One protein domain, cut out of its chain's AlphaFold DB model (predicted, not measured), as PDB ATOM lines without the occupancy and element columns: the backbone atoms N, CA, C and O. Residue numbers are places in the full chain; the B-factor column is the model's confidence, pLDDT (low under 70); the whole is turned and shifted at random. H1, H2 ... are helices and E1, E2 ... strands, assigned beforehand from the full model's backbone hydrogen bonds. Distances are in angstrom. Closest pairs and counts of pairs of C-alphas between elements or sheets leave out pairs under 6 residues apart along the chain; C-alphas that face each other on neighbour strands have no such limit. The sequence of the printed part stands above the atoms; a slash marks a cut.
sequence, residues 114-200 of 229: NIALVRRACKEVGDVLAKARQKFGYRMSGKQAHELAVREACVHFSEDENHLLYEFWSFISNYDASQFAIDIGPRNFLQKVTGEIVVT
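AT A GLANCE: This is residues 114 to 200 of the 229 residues of an uncharacterized protein of Verrucomicrobiaceae bacterium (UniProt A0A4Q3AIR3). One long helix, H1, runs along one side of an elongated body; H2 folds back slantwise over it, and the short H3 packs on the last residues of H2, on the side away from H1. A small two-strand hairpin, E2 and E3, lies near the first residues of H1, and the stretch from H3 through E1 leads to it. The printed part has 87 residues, with three named helices and three named strands in the order H1 H2 H3 E1 E2 E3; E2 and E3 form an antiparallel sheet, and the class is mostly helix. The whole is compact, with a radius of gyration of the C-alphas of 13.6 A, and spans 47 by 24 by 22 A.

IN THESE COORDINATES: H1, residues 115 to 136, begins with C-alpha 115 at (-22.101, -15.537, -23.422) and is 31.9 A long from first to last C-alpha. H2, residues 142 to 157, is 22.2 A long and ends with C-alpha 157 at (-9.479, -26.411, -12.892). H3, residues 166 to 172, measures 10.1 A. The strands are E1, residues 180 to 182, 6.6 A; E2, residues 189 to 191, 7.0 A; and E3, residues 197 to 199, 6.8 A, which ends with C-alpha 199 at (-9.454, -15.265, -21.971).

HOW THE PARTS SIT: H1 and H2 touch, with the C-alphas of Ala 132 and Ala 149 closest at 4.8 A. They run opposite ways at a steep tilt of 50 degrees. H2 touches H3 with residues 153 to 157 alone; the closest C-alphas are those of Cys 154 and Trp 169, 5.3 A apart. These two form a helical hairpin and run opposite ways at a tilt of 37 degrees, only just steep. H1 and H3 are apart. In H1, H2 and H3 every O i to N i+4 pair is within hydrogen-bond range. E1 pairs with no named strand, and E1 and E2 are apart. E2 and E3 form a hairpin, antiparallel at 143 degrees between their directions, with N 190 and O 198 at 2.9 A and N 198 and O 190 at 2.8 A, within hydrogen-bond range. The closest C-alphas of H1 and E2 are those of Val 118 and Phe 189, 7.3 A apart. H1 and E3 are only just apart, at 8.5 A.

THE WHOLE: The two C-alphas farthest apart are those of Arg 139, in the tight link from H1 to H2, and Val 193, in the tight link from E2 to E3, at 47.9 A. No link is long, and the printed part has no cut. The mean pLDDT of the printed part is 88.6; residues 137 to 139 are under 70.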
ATOM      1  N   ASN A 114     -22.046 -17.599 -27.171       94.06
ATOM      2  CA  ASN A 114     -20.945 -17.906 -26.258       94.06
ATOM      3  C   ASN A 114     -21.119 -17.284 -24.861       94.06
ATOM      4  O   ASN A 114     -20.546 -17.780 -23.891       94.06
ATOM      5  N   ILE A 115     -21.949 -16.244 -24.708       94.94
ATOM      6  CA  ILE A 115     -22.101 -15.537 -23.422       94.94
ATOM      7  C   ILE A 115     -22.622 -16.435 -22.295       94.94
ATOM      8  O   ILE A 115     -22.245 -16.259 -21.136       94.94
ATOM      9  N   ALA A 116     -23.475 -17.413 -22.613       93.94
ATOM     10  CA  ALA A 116     -23.994 -18.360 -21.631       93.94
ATOM     11  C   ALA A 116     -22.896 -19.299 -21.104       93.94
ATOM     12  O   ALA A 116     -22.880 -19.599 -19.909       93.94
ATOM     13  N   LEU A 117     -21.966 -19.715 -21.974       94.38
ATOM     14  CA  LEU A 117     -20.805 -20.529 -21.601       94.38
ATOM     15  C   LEU A 117     -19.862 -19.735 -20.693       94.38
ATOM     16  O   LEU A 117     -19.548 -20.187 -19.596       94.38
ATOM     17  N   VAL A 118     -19.516 -18.506 -21.092       95.88
ATOM     18  CA  VAL A 118     -18.667 -17.603 -20.297       95.88
ATOM     19  C   VAL A 118     -19.267 -17.348 -18.912       95.88
ATOM     20  O   VAL A 118     -18.588 -17.485 -17.899       95.88
ATOM     21  N   ARG A 119     -20.564 -17.021 -18.833       95.44
ATOM     22  CA  ARG A 119     -21.239 -16.782 -17.547       95.44
ATOM     23  C   ARG A 119     -21.226 -18.010 -16.641       95.44
ATOM     24  O   ARG A 119     -21.087 -17.849 -15.431       95.44
ATOM     25  N   ARG A 120     -21.371 -19.210 -17.209       94.88
ATOM     26  CA  ARG A 120     -21.294 -20.467 -16.455       94.88
ATOM     27  C   ARG A 120     -19.895 -20.668 -15.878       94.88
ATOM     28  O   ARG A 120     -19.800 -20.861 -14.673       94.88
ATOM     29  N   ALA A 121     -18.852 -20.518 -16.695       94.25
ATOM     30  CA  ALA A 121     -17.462 -20.638 -16.254       94.25
ATOM     31  C   ALA A 121     -17.118 -19.622 -15.148       94.25
ATOM     32  O   ALA A 121     -16.582 -19.988 -14.106       94.25
ATOM     33  N   CYS A 122     -17.509 -18.350 -15.306       94.81
ATOM     34  CA  CYS A 122     -17.312 -17.335 -14.263       94.81
ATOM     35  C   CYS A 122     -18.035 -17.690 -12.955       94.81
ATOM     36  O   CYS A 122     -17.491 -17.492 -11.868       94.81
ATOM     37  N   LYS A 123     -19.272 -18.199 -13.048       95.12
ATOM     38  CA  LYS A 123     -20.046 -18.609 -11.872       95.12
ATOM     39  C   LYS A 123     -19.383 -19.784 -11.161       95.12
ATOM     40  O   LYS A 123     -19.300 -19.771  -9.941       95.12
ATOM     41  N   GLU A 124     -18.907 -20.765 -11.915       93.50
ATOM     42  CA  GLU A 124     -18.226 -21.943 -11.384       93.50
ATOM     43  C   GLU A 124     -16.962 -21.567 -10.608       93.50
ATOM     44  O   GLU A 124     -16.809 -21.975  -9.458       93.50
ATOM     45  N   VAL A 125     -16.129 -20.681 -11.162       92.31
ATOM     46  CA  VAL A 125     -14.983 -20.107 -10.441       92.31
ATOM     47  C   VAL A 125     -15.416 -19.427  -9.144       92.31
ATOM     48  O   VAL A 125     -14.822 -19.663  -8.092       92.31
ATOM     49  N   GLY A 126     -16.461 -18.598  -9.201       91.00
ATOM     50  CA  GLY A 126     -17.010 -17.935  -8.018       91.00
ATOM     51  C   GLY A 126     -17.467 -18.929  -6.948       91.00
ATOM     52  O   GLY A 126     -17.133 -18.765  -5.775       91.00
ATOM     53  N   ASP A 127     -18.173 -19.986  -7.354       92.12
ATOM     54  CA  ASP A 127     -18.676 -21.037  -6.470       92.12
ATOM     55  C   ASP A 127     -17.520 -21.828  -5.824       92.12
ATOM     56  O   ASP A 127     -17.561 -22.101  -4.620       92.12
ATOM     57  N   VAL A 128     -16.468 -22.157  -6.581       90.50
ATOM     58  CA  VAL A 128     -15.268 -22.854  -6.080       90.50
ATOM     59  C   VAL A 128     -14.509 -21.986  -5.078       90.50
ATOM     60  O   VAL A 128     -14.258 -22.417  -3.949       90.50
ATOM     61  N   LEU A 129     -14.214 -20.733  -5.436       89.00
ATOM     62  CA  LEU A 129     -13.512 -19.803  -4.549       89.00
ATOM     63  C   LEU A 129     -14.316 -19.520  -3.274       89.00
ATOM     64  O   LEU A 129     -13.741 -19.450  -2.187       89.00
ATOM     65  N   ALA A 130     -15.641 -19.381  -3.373       87.56
ATOM     66  CA  ALA A 130     -16.509 -19.167  -2.218       87.56
ATOM     67  C   ALA A 130     -16.521 -20.380  -1.278       87.56
ATOM     68  O   ALA A 130     -16.346 -20.212  -0.070       87.56
ATOM     69  N   LYS A 131     -16.666 -21.599  -1.816       88.31
ATOM     70  CA  LYS A 131     -16.615 -22.842  -1.026       88.31
ATOM     71  C   LYS A 131     -15.270 -23.010  -0.328       88.31
ATOM     72  O   LYS A 131     -15.236 -23.319   0.863       88.31
ATOM     73  N   ALA A 132     -14.169 -22.756  -1.034       84.44
ATOM     74  CA  ALA A 132     -12.842 -22.841  -0.443       84.44
ATOM     75  C   ALA A 132     -12.664 -21.798   0.674       84.44
ATOM     76  O   ALA A 132     -12.254 -22.137   1.781       84.44
ATOM     77  N   ARG A 133     -13.095 -20.546   0.466       82.31
ATOM     78  CA  ARG A 133     -13.083 -19.531   1.534       82.31
ATOM     79  C   ARG A 133     -13.939 -19.927   2.734       82.31
ATOM     80  O   ARG A 133     -13.508 -19.712   3.858       82.31
ATOM     81  N   GLN A 134     -15.114 -20.527   2.538       83.44
ATOM     82  CA  GLN A 134     -15.952 -21.011   3.645       83.44
ATOM     83  C   GLN A 134     -15.277 -22.137   4.439       83.44
ATOM     84  O   GLN A 134     -15.355 -22.145   5.667       83.44
ATOM     85  N   LYS A 135     -14.565 -23.045   3.759       81.19
ATOM     86  CA  LYS A 135     -13.789 -24.130   4.382       81.19
ATOM     87  C   LYS A 135     -12.704 -23.598   5.330       81.19
ATOM     88  O   LYS A 135     -12.478 -24.193   6.381       81.19
ATOM     89  N   PHE A 136     -12.067 -22.473   4.992       73.56
ATOM     90  CA  PHE A 136     -10.926 -21.921   5.747       73.56
ATOM     91  C   PHE A 136     -11.254 -20.677   6.603       73.56
ATOM     92  O   PHE A 136     -10.507 -20.329   7.519       73.56
ATOM     93  N   GLY A 137     -12.377 -20.007   6.338       62.09
ATOM     94  CA  GLY A 137     -12.657 -18.630   6.765       62.09
ATOM     95  C   GLY A 137     -12.962 -18.411   8.247       62.09
ATOM     96  O   GLY A 137     -12.919 -17.276   8.702       62.09
ATOM     97  N   TYR A 138     -13.223 -19.463   9.027       57.38
ATOM     98  CA  TYR A 138     -13.516 -19.313  10.462       57.38
ATOM     99  C   TYR A 138     -12.272 -19.292  11.362       57.38
ATOM    100  O   TYR A 138     -12.398 -19.033  12.557       57.38
ATOM    101  N   ARG A 139     -11.075 -19.595  10.838       62.53
ATOM    102  CA  ARG A 139      -9.862 -19.790  11.663       62.53
ATOM    103  C   ARG A 139      -8.613 -19.061  11.162       62.53
ATOM    104  O   ARG A 139      -7.554 -19.224  11.760       62.53
ATOM    105  N   MET A 140      -8.701 -18.299  10.072       74.25
ATOM    106  CA  MET A 140      -7.526 -17.781   9.362       74.25
ATOM    107  C   MET A 140      -7.684 -16.318   8.954       74.25
ATOM    108  O   MET A 140      -8.796 -15.811   8.818       74.25
ATOM    109  N   SER A 141      -6.554 -15.643   8.725       76.44
ATOM    110  CA  SER A 141      -6.554 -14.302   8.134       76.44
ATOM    111  C   SER A 141      -7.107 -14.329   6.701       76.44
ATOM    112  O   SER A 141      -6.977 -15.327   5.989       76.44
ATOM    113  N   GLY A 142      -7.681 -13.210   6.241       75.12
ATOM    114  CA  GLY A 142      -8.234 -13.103   4.883       75.12
ATOM    115  C   GLY A 142      -7.215 -13.388   3.771       75.12
ATOM    116  O   GLY A 142      -7.579 -13.963   2.748       75.12
ATOM    117  N   LYS A 143      -5.932 -13.064   3.998       77.44
ATOM    118  CA  LYS A 143      -4.831 -13.350   3.064       77.44
ATOM    119  C   LYS A 143      -4.589 -14.855   2.914       77.44
ATOM    120  O   LYS A 143      -4.641 -15.369   1.804       77.44
ATOM    121  N   GLN A 144      -4.428 -15.570   4.025       79.06
ATOM    122  CA  GLN A 144      -4.208 -17.021   3.998       79.06
ATOM    123  C   GLN A 144      -5.426 -17.777   3.449       79.06
ATOM    124  O   GLN A 144      -5.283 -18.739   2.698       79.06
ATOM    125  N   ALA A 145      -6.639 -17.327   3.787       80.25
ATOM    126  CA  ALA A 145      -7.863 -17.901   3.236       80.25
ATOM    127  C   ALA A 145      -7.957 -17.700   1.711       80.25
ATOM    128  O   ALA A 145      -8.453 -18.580   1.010       80.25
ATOM    129  N   HIS A 146      -7.475 -16.565   1.191       81.38
ATOM    130  CA  HIS A 146      -7.379 -16.323  -0.246       81.38
ATOM    131  C   HIS A 146      -6.356 -17.250  -0.910       81.38
ATOM    132  O   HIS A 146      -6.703 -17.904  -1.885       81.38
ATOM    133  N   GLU A 147      -5.143 -17.358  -0.365       86.00
ATOM    134  CA  GLU A 147      -4.081 -18.221  -0.907       86.00
ATOM    135  C   GLU A 147      -4.524 -19.688  -1.004       86.00
ATOM    136  O   GLU A 147      -4.371 -20.325  -2.046       86.00
ATOM    137  N   LEU A 148      -5.159 -20.211   0.049       85.44
ATOM    138  CA  LEU A 148      -5.702 -21.569   0.042       85.44
ATOM    139  C   LEU A 148      -6.861 -21.730  -0.945       85.44
ATOM    140  O   LEU A 148      -6.953 -22.759  -1.611       85.44
ATOM    141  N   ALA A 149      -7.731 -20.723  -1.069       87.44
ATOM    142  CA  ALA A 149      -8.823 -20.759  -2.035       87.44
ATOM    143  C   ALA A 149      -8.325 -20.766  -3.484       87.44
ATOM    144  O   ALA A 149      -8.867 -21.503  -4.303       87.44
ATOM    145  N   VAL A 150      -7.286 -19.986  -3.786       90.31
ATOM    146  CA  VAL A 150      -6.632 -19.997  -5.099       90.31
ATOM    147  C   VAL A 150      -6.013 -21.365  -5.362       90.31
ATOM    148  O   VAL A 150      -6.267 -21.939  -6.411       90.31
ATOM    149  N   ARG A 151      -5.290 -21.938  -4.393       88.44
ATOM    150  CA  ARG A 151      -4.655 -23.254  -4.547       88.44
ATOM    151  C   ARG A 151      -5.661 -24.377  -4.819       88.44
ATOM    152  O   ARG A 151      -5.410 -25.219  -5.671       88.44
ATOM    153  N   GLU A 152      -6.793 -24.381  -4.118       88.31
ATOM    154  CA  GLU A 152      -7.887 -25.333  -4.368       88.31
ATOM    155  C   GLU A 152      -8.500 -25.131  -5.761       88.31
ATOM    156  O   GLU A 152      -8.788 -26.108  -6.448       88.31
ATOM    157  N   ALA A 153      -8.657 -23.881  -6.208       90.56
ATOM    158  CA  ALA A 153      -9.131 -23.594  -7.557       90.56
ATOM    159  C   ALA A 153      -8.134 -24.063  -8.630       90.56
ATOM    160  O   ALA A 153      -8.570 -24.660  -9.610       90.56
ATOM    161  N   CYS A 154      -6.821 -23.886  -8.428       90.94
ATOM    162  CA  CYS A 154      -5.804 -24.425  -9.335       90.94
ATOM    163  C   CYS A 154      -5.991 -25.929  -9.512       90.94
ATOM    164  O   CYS A 154      -6.180 -26.365 -10.636       90.94
ATOM    165  N   VAL A 155      -6.030 -26.691  -8.412       88.25
ATOM    166  CA  VAL A 155      -6.220 -28.152  -8.456       88.25
ATOM    167  C   VAL A 155      -7.517 -28.520  -9.176       88.25
ATOM    168  O   VAL A 155      -7.519 -29.406 -10.019       88.25
ATOM    169  N   HIS A 156      -8.614 -27.819  -8.884       89.12
ATOM    170  CA  HIS A 156      -9.911 -28.120  -9.483       89.12
ATOM    171  C   HIS A 156      -9.949 -27.902 -11.001       89.12
ATOM    172  O   HIS A 156     -10.524 -28.712 -11.721       89.12
ATOM    173  N   PHE A 157      -9.366 -26.806 -11.489       90.81
ATOM    174  CA  PHE A 157      -9.479 -26.411 -12.892       90.81
ATOM    175  C   PHE A 157      -8.296 -26.848 -13.764       90.81
ATOM    176  O   PHE A 157      -8.443 -26.887 -14.982       90.81
ATOM    177  N   SER A 158      -7.138 -27.177 -13.183       83.88
ATOM    178  CA  SER A 158      -5.978 -27.674 -13.935       83.88
ATOM    179  C   SER A 158      -6.085 -29.157 -14.303       83.88
ATOM    180  O   SER A 158      -5.208 -29.672 -14.986       83.88
ATOM    181  N   GLU A 159      -7.112 -29.865 -13.827       84.06
ATOM    182  CA  GLU A 159      -7.355 -31.276 -14.158       84.06
ATOM    183  C   GLU A 159      -8.259 -31.461 -15.394       84.06
ATOM    184  O   GLU A 159      -8.265 -32.542 -15.981       84.06
ATOM    185  N   ASP A 160      -8.997 -30.427 -15.816       86.75
ATOM    186  CA  ASP A 160      -9.880 -30.471 -16.990       86.75
ATOM    187  C   ASP A 160      -9.335 -29.602 -18.131       86.75
ATOM    188  O   ASP A 160      -9.620 -28.407 -18.212       86.75
ATOM    189  N   GLU A 161      -8.589 -30.223 -19.050       87.69
ATOM    190  CA  GLU A 161      -8.037 -29.577 -20.256       87.69
ATOM    191  C   GLU A 161      -9.112 -28.975 -21.176       87.69
ATOM    192  O   GLU A 161      -8.820 -28.094 -21.983       87.69
ATOM    193  N   ASN A 162     -10.371 -29.411 -21.058       87.75
ATOM    194  CA  ASN A 162     -11.474 -28.875 -21.857       87.75
ATOM    195  C   ASN A 162     -12.156 -27.673 -21.195       87.75
ATOM    196  O   ASN A 162     -13.052 -27.061 -21.791       87.75
ATOM    197  N   HIS A 163     -11.775 -27.329 -19.964       90.00
ATOM    198  CA  HIS A 163     -12.358 -26.202 -19.264       90.00
ATOM    199  C   HIS A 163     -11.917 -24.882 -19.909       90.00
ATOM    200  O   HIS A 163     -10.747 -24.662 -20.209       90.00
ATOM    201  N   LEU A 164     -12.850 -23.935 -20.052       91.50
ATOM    202  CA  LEU A 164     -12.604 -22.652 -20.730       91.50
ATOM    203  C   LEU A 164     -11.458 -21.829 -20.106       91.50
ATOM    204  O   LEU A 164     -10.850 -20.994 -20.767       91.50
ATOM    205  N   LEU A 165     -11.202 -22.037 -18.817       92.62
ATOM    206  CA  LEU A 165     -10.149 -21.359 -18.061       92.62
ATOM    207  C   LEU A 165      -8.926 -22.249 -17.796       92.62
ATOM    208  O   LEU A 165      -8.087 -21.850 -16.996       92.62
ATOM    209  N   TYR A 166      -8.825 -23.432 -18.408       92.62
ATOM    210  CA  TYR A 166      -7.725 -24.372 -18.167       92.62
ATOM    211  C   TYR A 166      -6.353 -23.696 -18.287       92.62
ATOM    212  O   TYR A 166      -5.591 -23.685 -17.323       92.62
ATOM    213  N   GLU A 167      -6.095 -23.034 -19.419       92.12
ATOM    214  CA  GLU A 167      -4.837 -22.323 -19.688       92.12
ATOM    215  C   GLU A 167      -4.508 -21.294 -18.600       92.12
ATOM    216  O   GLU A 167      -3.377 -21.195 -18.133       92.12
ATOM    217  N   PHE A 168      -5.524 -20.563 -18.134       94.50
ATOM    218  CA  PHE A 168      -5.360 -19.608 -17.046       94.50
ATOM    219  C   PHE A 168      -4.932 -20.290 -15.743       94.50
ATOM    220  O   PHE A 168      -3.942 -19.880 -15.140       94.50
ATOM    221  N   TRP A 169      -5.662 -21.319 -15.310       94.25
ATOM    222  CA  TRP A 169      -5.387 -22.010 -14.048       94.25
ATOM    223  C   TRP A 169      -4.070 -22.785 -14.080       94.25
ATOM    224  O   TRP A 169      -3.355 -22.804 -13.079       94.25
ATOM    225  N   SER A 170      -3.718 -23.359 -15.232       92.50
ATOM    226  CA  SER A 170      -2.415 -23.974 -15.476       92.50
ATOM    227  C   SER A 170      -1.292 -22.941 -15.341       92.50
ATOM    228  O   SER A 170      -0.365 -23.140 -14.554       92.50
ATOM    229  N   PHE A 171      -1.425 -21.778 -15.989       93.62
ATOM    230  CA  PHE A 171      -0.450 -20.691 -15.898       93.62
ATOM    231  C   PHE A 171      -0.255 -20.195 -14.456       93.62
ATOM    232  O   PHE A 171       0.871 -20.220 -13.948       93.62
ATOM    233  N   ILE A 172      -1.332 -19.797 -13.761       93.38
ATOM    234  CA  ILE A 172      -1.197 -19.196 -12.421       93.38
ATOM    235  C   ILE A 172      -0.783 -20.195 -11.336       93.38
ATOM    236  O   ILE A 172      -0.371 -19.775 -10.256       93.38
ATOM    237  N   SER A 173      -0.841 -21.504 -11.608       91.81
ATOM    238  CA  SER A 173      -0.365 -22.530 -10.672       91.81
ATOM    239  C   SER A 173       1.144 -22.446 -10.404       91.81
ATOM    240  O   SER A 173       1.609 -22.939  -9.377       91.81
ATOM    241  N   ASN A 174       1.888 -21.763 -11.282       90.31
ATOM    242  CA  ASN A 174       3.325 -21.520 -11.150       90.31
ATOM    243  C   ASN A 174       3.672 -20.284 -10.297       90.31
ATOM    244  O   ASN A 174       4.852 -20.020 -10.072       90.31
ATOM    245  N   TYR A 175       2.676 -19.530  -9.821       91.19
ATOM    246  CA  TYR A 175       2.869 -18.298  -9.052       91.19
ATOM    247  C   TYR A 175       2.419 -18.462  -7.602       91.19
ATOM    248  O   TYR A 175       1.500 -19.224  -7.288       91.19
ATOM    249  N   ASP A 176       3.022 -17.686  -6.700       90.81
ATOM    250  CA  ASP A 176       2.508 -17.569  -5.341       90.81
ATOM    251  C   ASP A 176       1.214 -16.732  -5.369       90.81
ATOM    252  O   ASP A 176       1.177 -15.620  -5.896       90.81
ATOM    253  N   ALA A 177       0.133 -17.248  -4.776       88.56
ATOM    254  CA  ALA A 177      -1.165 -16.568  -4.722       88.56
ATOM    255  C   ALA A 177      -1.119 -15.199  -4.007       88.56
ATOM    256  O   ALA A 177      -2.036 -14.380  -4.133       88.56
ATOM    257  N   SER A 178      -0.054 -14.913  -3.258       87.56
ATOM    258  CA  SER A 178       0.216 -13.602  -2.677       87.56
ATOM    259  C   SER A 178       0.706 -12.557  -3.689       87.56
ATOM    260  O   SER A 178       0.605 -11.376  -3.377       87.56
ATOM    261  N   GLN A 179       1.151 -12.952  -4.888       90.50
ATOM    262  CA  GLN A 179       1.715 -12.061  -5.916       90.50
ATOM    263  C   GLN A 179       0.674 -11.488  -6.883       90.50
ATOM    264  O   GLN A 179       0.930 -10.483  -7.541       90.50
ATOM    265  N   PHE A 180      -0.513 -12.091  -6.971       92.25
ATOM    266  CA  PHE A 180      -1.535 -11.684  -7.933       92.25
ATOM    267  C   PHE A 180      -2.937 -11.614  -7.336       92.25
ATOM    268  O   PHE A 180      -3.243 -12.211  -6.301       92.25
ATOM    269  N   ALA A 181      -3.803 -10.865  -8.008       88.75
ATOM    270  CA  ALA A 181      -5.241 -10.874  -7.811       88.75
ATOM    271  C   ALA A 181      -5.910 -11.517  -9.030       88.75
ATOM    272  O   ALA A 181      -5.569 -11.220 -10.174       88.75
ATOM    273  N   ILE A 182      -6.877 -12.394  -8.773       90.75
ATOM    274  CA  ILE A 182      -7.708 -12.994  -9.817       90.75
ATOM    275  C   ILE A 182      -8.810 -12.006 -10.188       90.75
ATOM    276  O   ILE A 182      -9.566 -11.568  -9.316       90.75
ATOM    277  N   ASP A 183      -8.937 -11.721 -11.479       89.00
ATOM    278  CA  ASP A 183     -10.006 -10.910 -12.044       89.00
ATOM    279  C   ASP A 183     -10.765 -11.674 -13.136       89.00
ATOM    280  O   ASP A 183     -10.576 -11.464 -14.331       89.00
ATOM    281  N   ILE A 184     -11.654 -12.576 -12.716       91.00
ATOM    282  CA  ILE A 184     -12.482 -13.357 -13.637       91.00
ATOM    283  C   ILE A 184     -13.908 -12.818 -13.635       91.00
ATOM    284  O   ILE A 184     -14.687 -13.016 -12.703       91.00
ATOM    285  N   GLY A 185     -14.271 -12.177 -14.737       91.06
ATOM    286  CA  GLY A 185     -15.638 -11.818 -15.077       91.06
ATOM    287  C   GLY A 185     -15.858 -11.864 -16.589       91.06
ATOM    288  O   GLY A 185     -14.904 -11.970 -17.356       91.06
ATOM    289  N   PRO A 186     -17.109 -11.734 -17.069       91.94
ATOM    290  CA  PRO A 186     -17.405 -11.818 -18.502       91.94
ATOM    291  C   PRO A 186     -16.633 -10.820 -19.381       91.94
ATOM    292  O   PRO A 186     -16.456 -11.075 -20.565       91.94
ATOM    293  N   ARG A 187     -16.160  -9.704 -18.810       89.81
ATOM    294  CA  ARG A 187     -15.357  -8.685 -19.508       89.81
ATOM    295  C   ARG A 187     -13.959  -9.156 -19.906       89.81
ATOM    296  O   ARG A 187     -13.357  -8.557 -20.783       89.81
ATOM    297  N   ASN A 188     -13.454 -10.194 -19.244       92.69
ATOM    298  CA  ASN A 188     -12.115 -10.725 -19.467       92.69
ATOM    299  C   ASN A 188     -12.103 -11.717 -20.646       92.69
ATOM    300  O   ASN A 188     -11.042 -12.187 -21.041       92.69
ATOM    301  N   PHE A 189     -13.270 -12.015 -21.229       95.31
ATOM    302  CA  PHE A 189     -13.433 -12.923 -22.358       95.31
ATOM    303  C   PHE A 189     -13.763 -12.128 -23.616       95.31
ATOM    304  O   PHE A 189     -14.674 -11.297 -23.619       95.31
ATOM    305  N   LEU A 190     -13.057 -12.435 -24.695       95.19
ATOM    306  CA  LEU A 190     -13.343 -11.983 -26.053       95.19
ATOM    307  C   LEU A 190     -13.400 -13.209 -26.970       95.19
ATOM    308  O   LEU A 190     -13.222 -14.338 -26.515       95.19
ATOM    309  N   GLN A 191     -13.693 -13.025 -28.252       95.81
ATOM    310  CA  GLN A 191     -13.681 -14.127 -29.209       95.81
ATOM    311  C   GLN A 191     -12.921 -13.767 -30.480       95.81
ATOM    312  O   GLN A 191     -12.899 -12.613 -30.901       95.81
ATOM    313  N   LYS A 192     -12.322 -14.768 -31.118       93.81
ATOM    314  CA  LYS A 192     -11.827 -14.638 -32.491       93.81
ATOM    315  C   LYS A 192     -13.014 -14.587 -33.460       93.81
ATOM    316  O   LYS A 192     -14.110 -15.039 -33.127       93.81
ATOM    317  N   VAL A 193     -12.768 -14.147 -34.695       90.69
ATOM    318  CA  VAL A 193     -13.758 -14.174 -35.796       90.69
ATOM    319  C   VAL A 193     -14.311 -15.592 -36.040       90.69
ATOM    320  O   VAL A 193     -15.454 -15.769 -36.448       90.69
ATOM    321  N   THR A 194     -13.527 -16.629 -35.726       92.06
ATOM    322  CA  THR A 194     -13.940 -18.043 -35.792       92.06
ATOM    323  C   THR A 194     -14.982 -18.439 -34.737       92.06
ATOM    324  O   THR A 194     -15.549 -19.528 -34.814       92.06
ATOM    325  N   GLY A 195     -15.236 -17.587 -33.739       92.19
ATOM    326  CA  GLY A 195     -16.090 -17.875 -32.586       92.19
ATOM    327  C   GLY A 195     -15.379 -18.585 -31.429       92.19
ATOM    328  O   GLY A 195     -16.031 -18.895 -30.431       92.19
ATOM    329  N   GLU A 196     -14.071 -18.836 -31.540       93.31
ATOM    330  CA  GLU A 196     -13.233 -19.340 -30.445       93.31
ATOM    331  C   GLU A 196     -13.153 -18.303 -29.316       93.31
ATOM    332  O   GLU A 196     -12.884 -17.130 -29.576       93.31
ATOM    333  N   ILE A 197     -13.397 -18.725 -28.072       95.75
ATOM    334  CA  ILE A 197     -13.363 -17.850 -26.895       95.75
ATOM    335  C   ILE A 197     -11.921 -17.728 -26.401       95.75
ATOM    336  O   ILE A 197     -11.242 -18.730 -26.213       95.75
ATOM    337  N   VAL A 198     -11.488 -16.500 -26.133       95.12
ATOM    338  CA  VAL A 198     -10.157 -16.168 -25.621       95.12
ATOM    339  C   VAL A 198     -10.302 -15.443 -24.288       95.12
ATOM    340  O   VAL A 198     -11.058 -14.475 -24.169       95.12
ATOM    341  N   VAL A 199      -9.559 -15.902 -23.287       95.06
ATOM    342  CA  VAL A 199      -9.454 -15.265 -21.971       95.06
ATOM    343  C   VAL A 199      -8.278 -14.302 -22.041       95.06
ATOM    344  O   VAL A 199      -7.152 -14.721 -22.245       95.06
ATOM    345  N   THR A 200      -8.530 -13.002 -21.951       91.50
ATOM    346  CA  THR A 200      -7.517 -11.980 -22.265       91.50
ATOM    347  C   THR A 200      -6.843 -11.414 -21.031       91.50
ATOM    348  O   THR A 200      -5.640 -11.198 -21.041       91.50
TER     349      THR A 200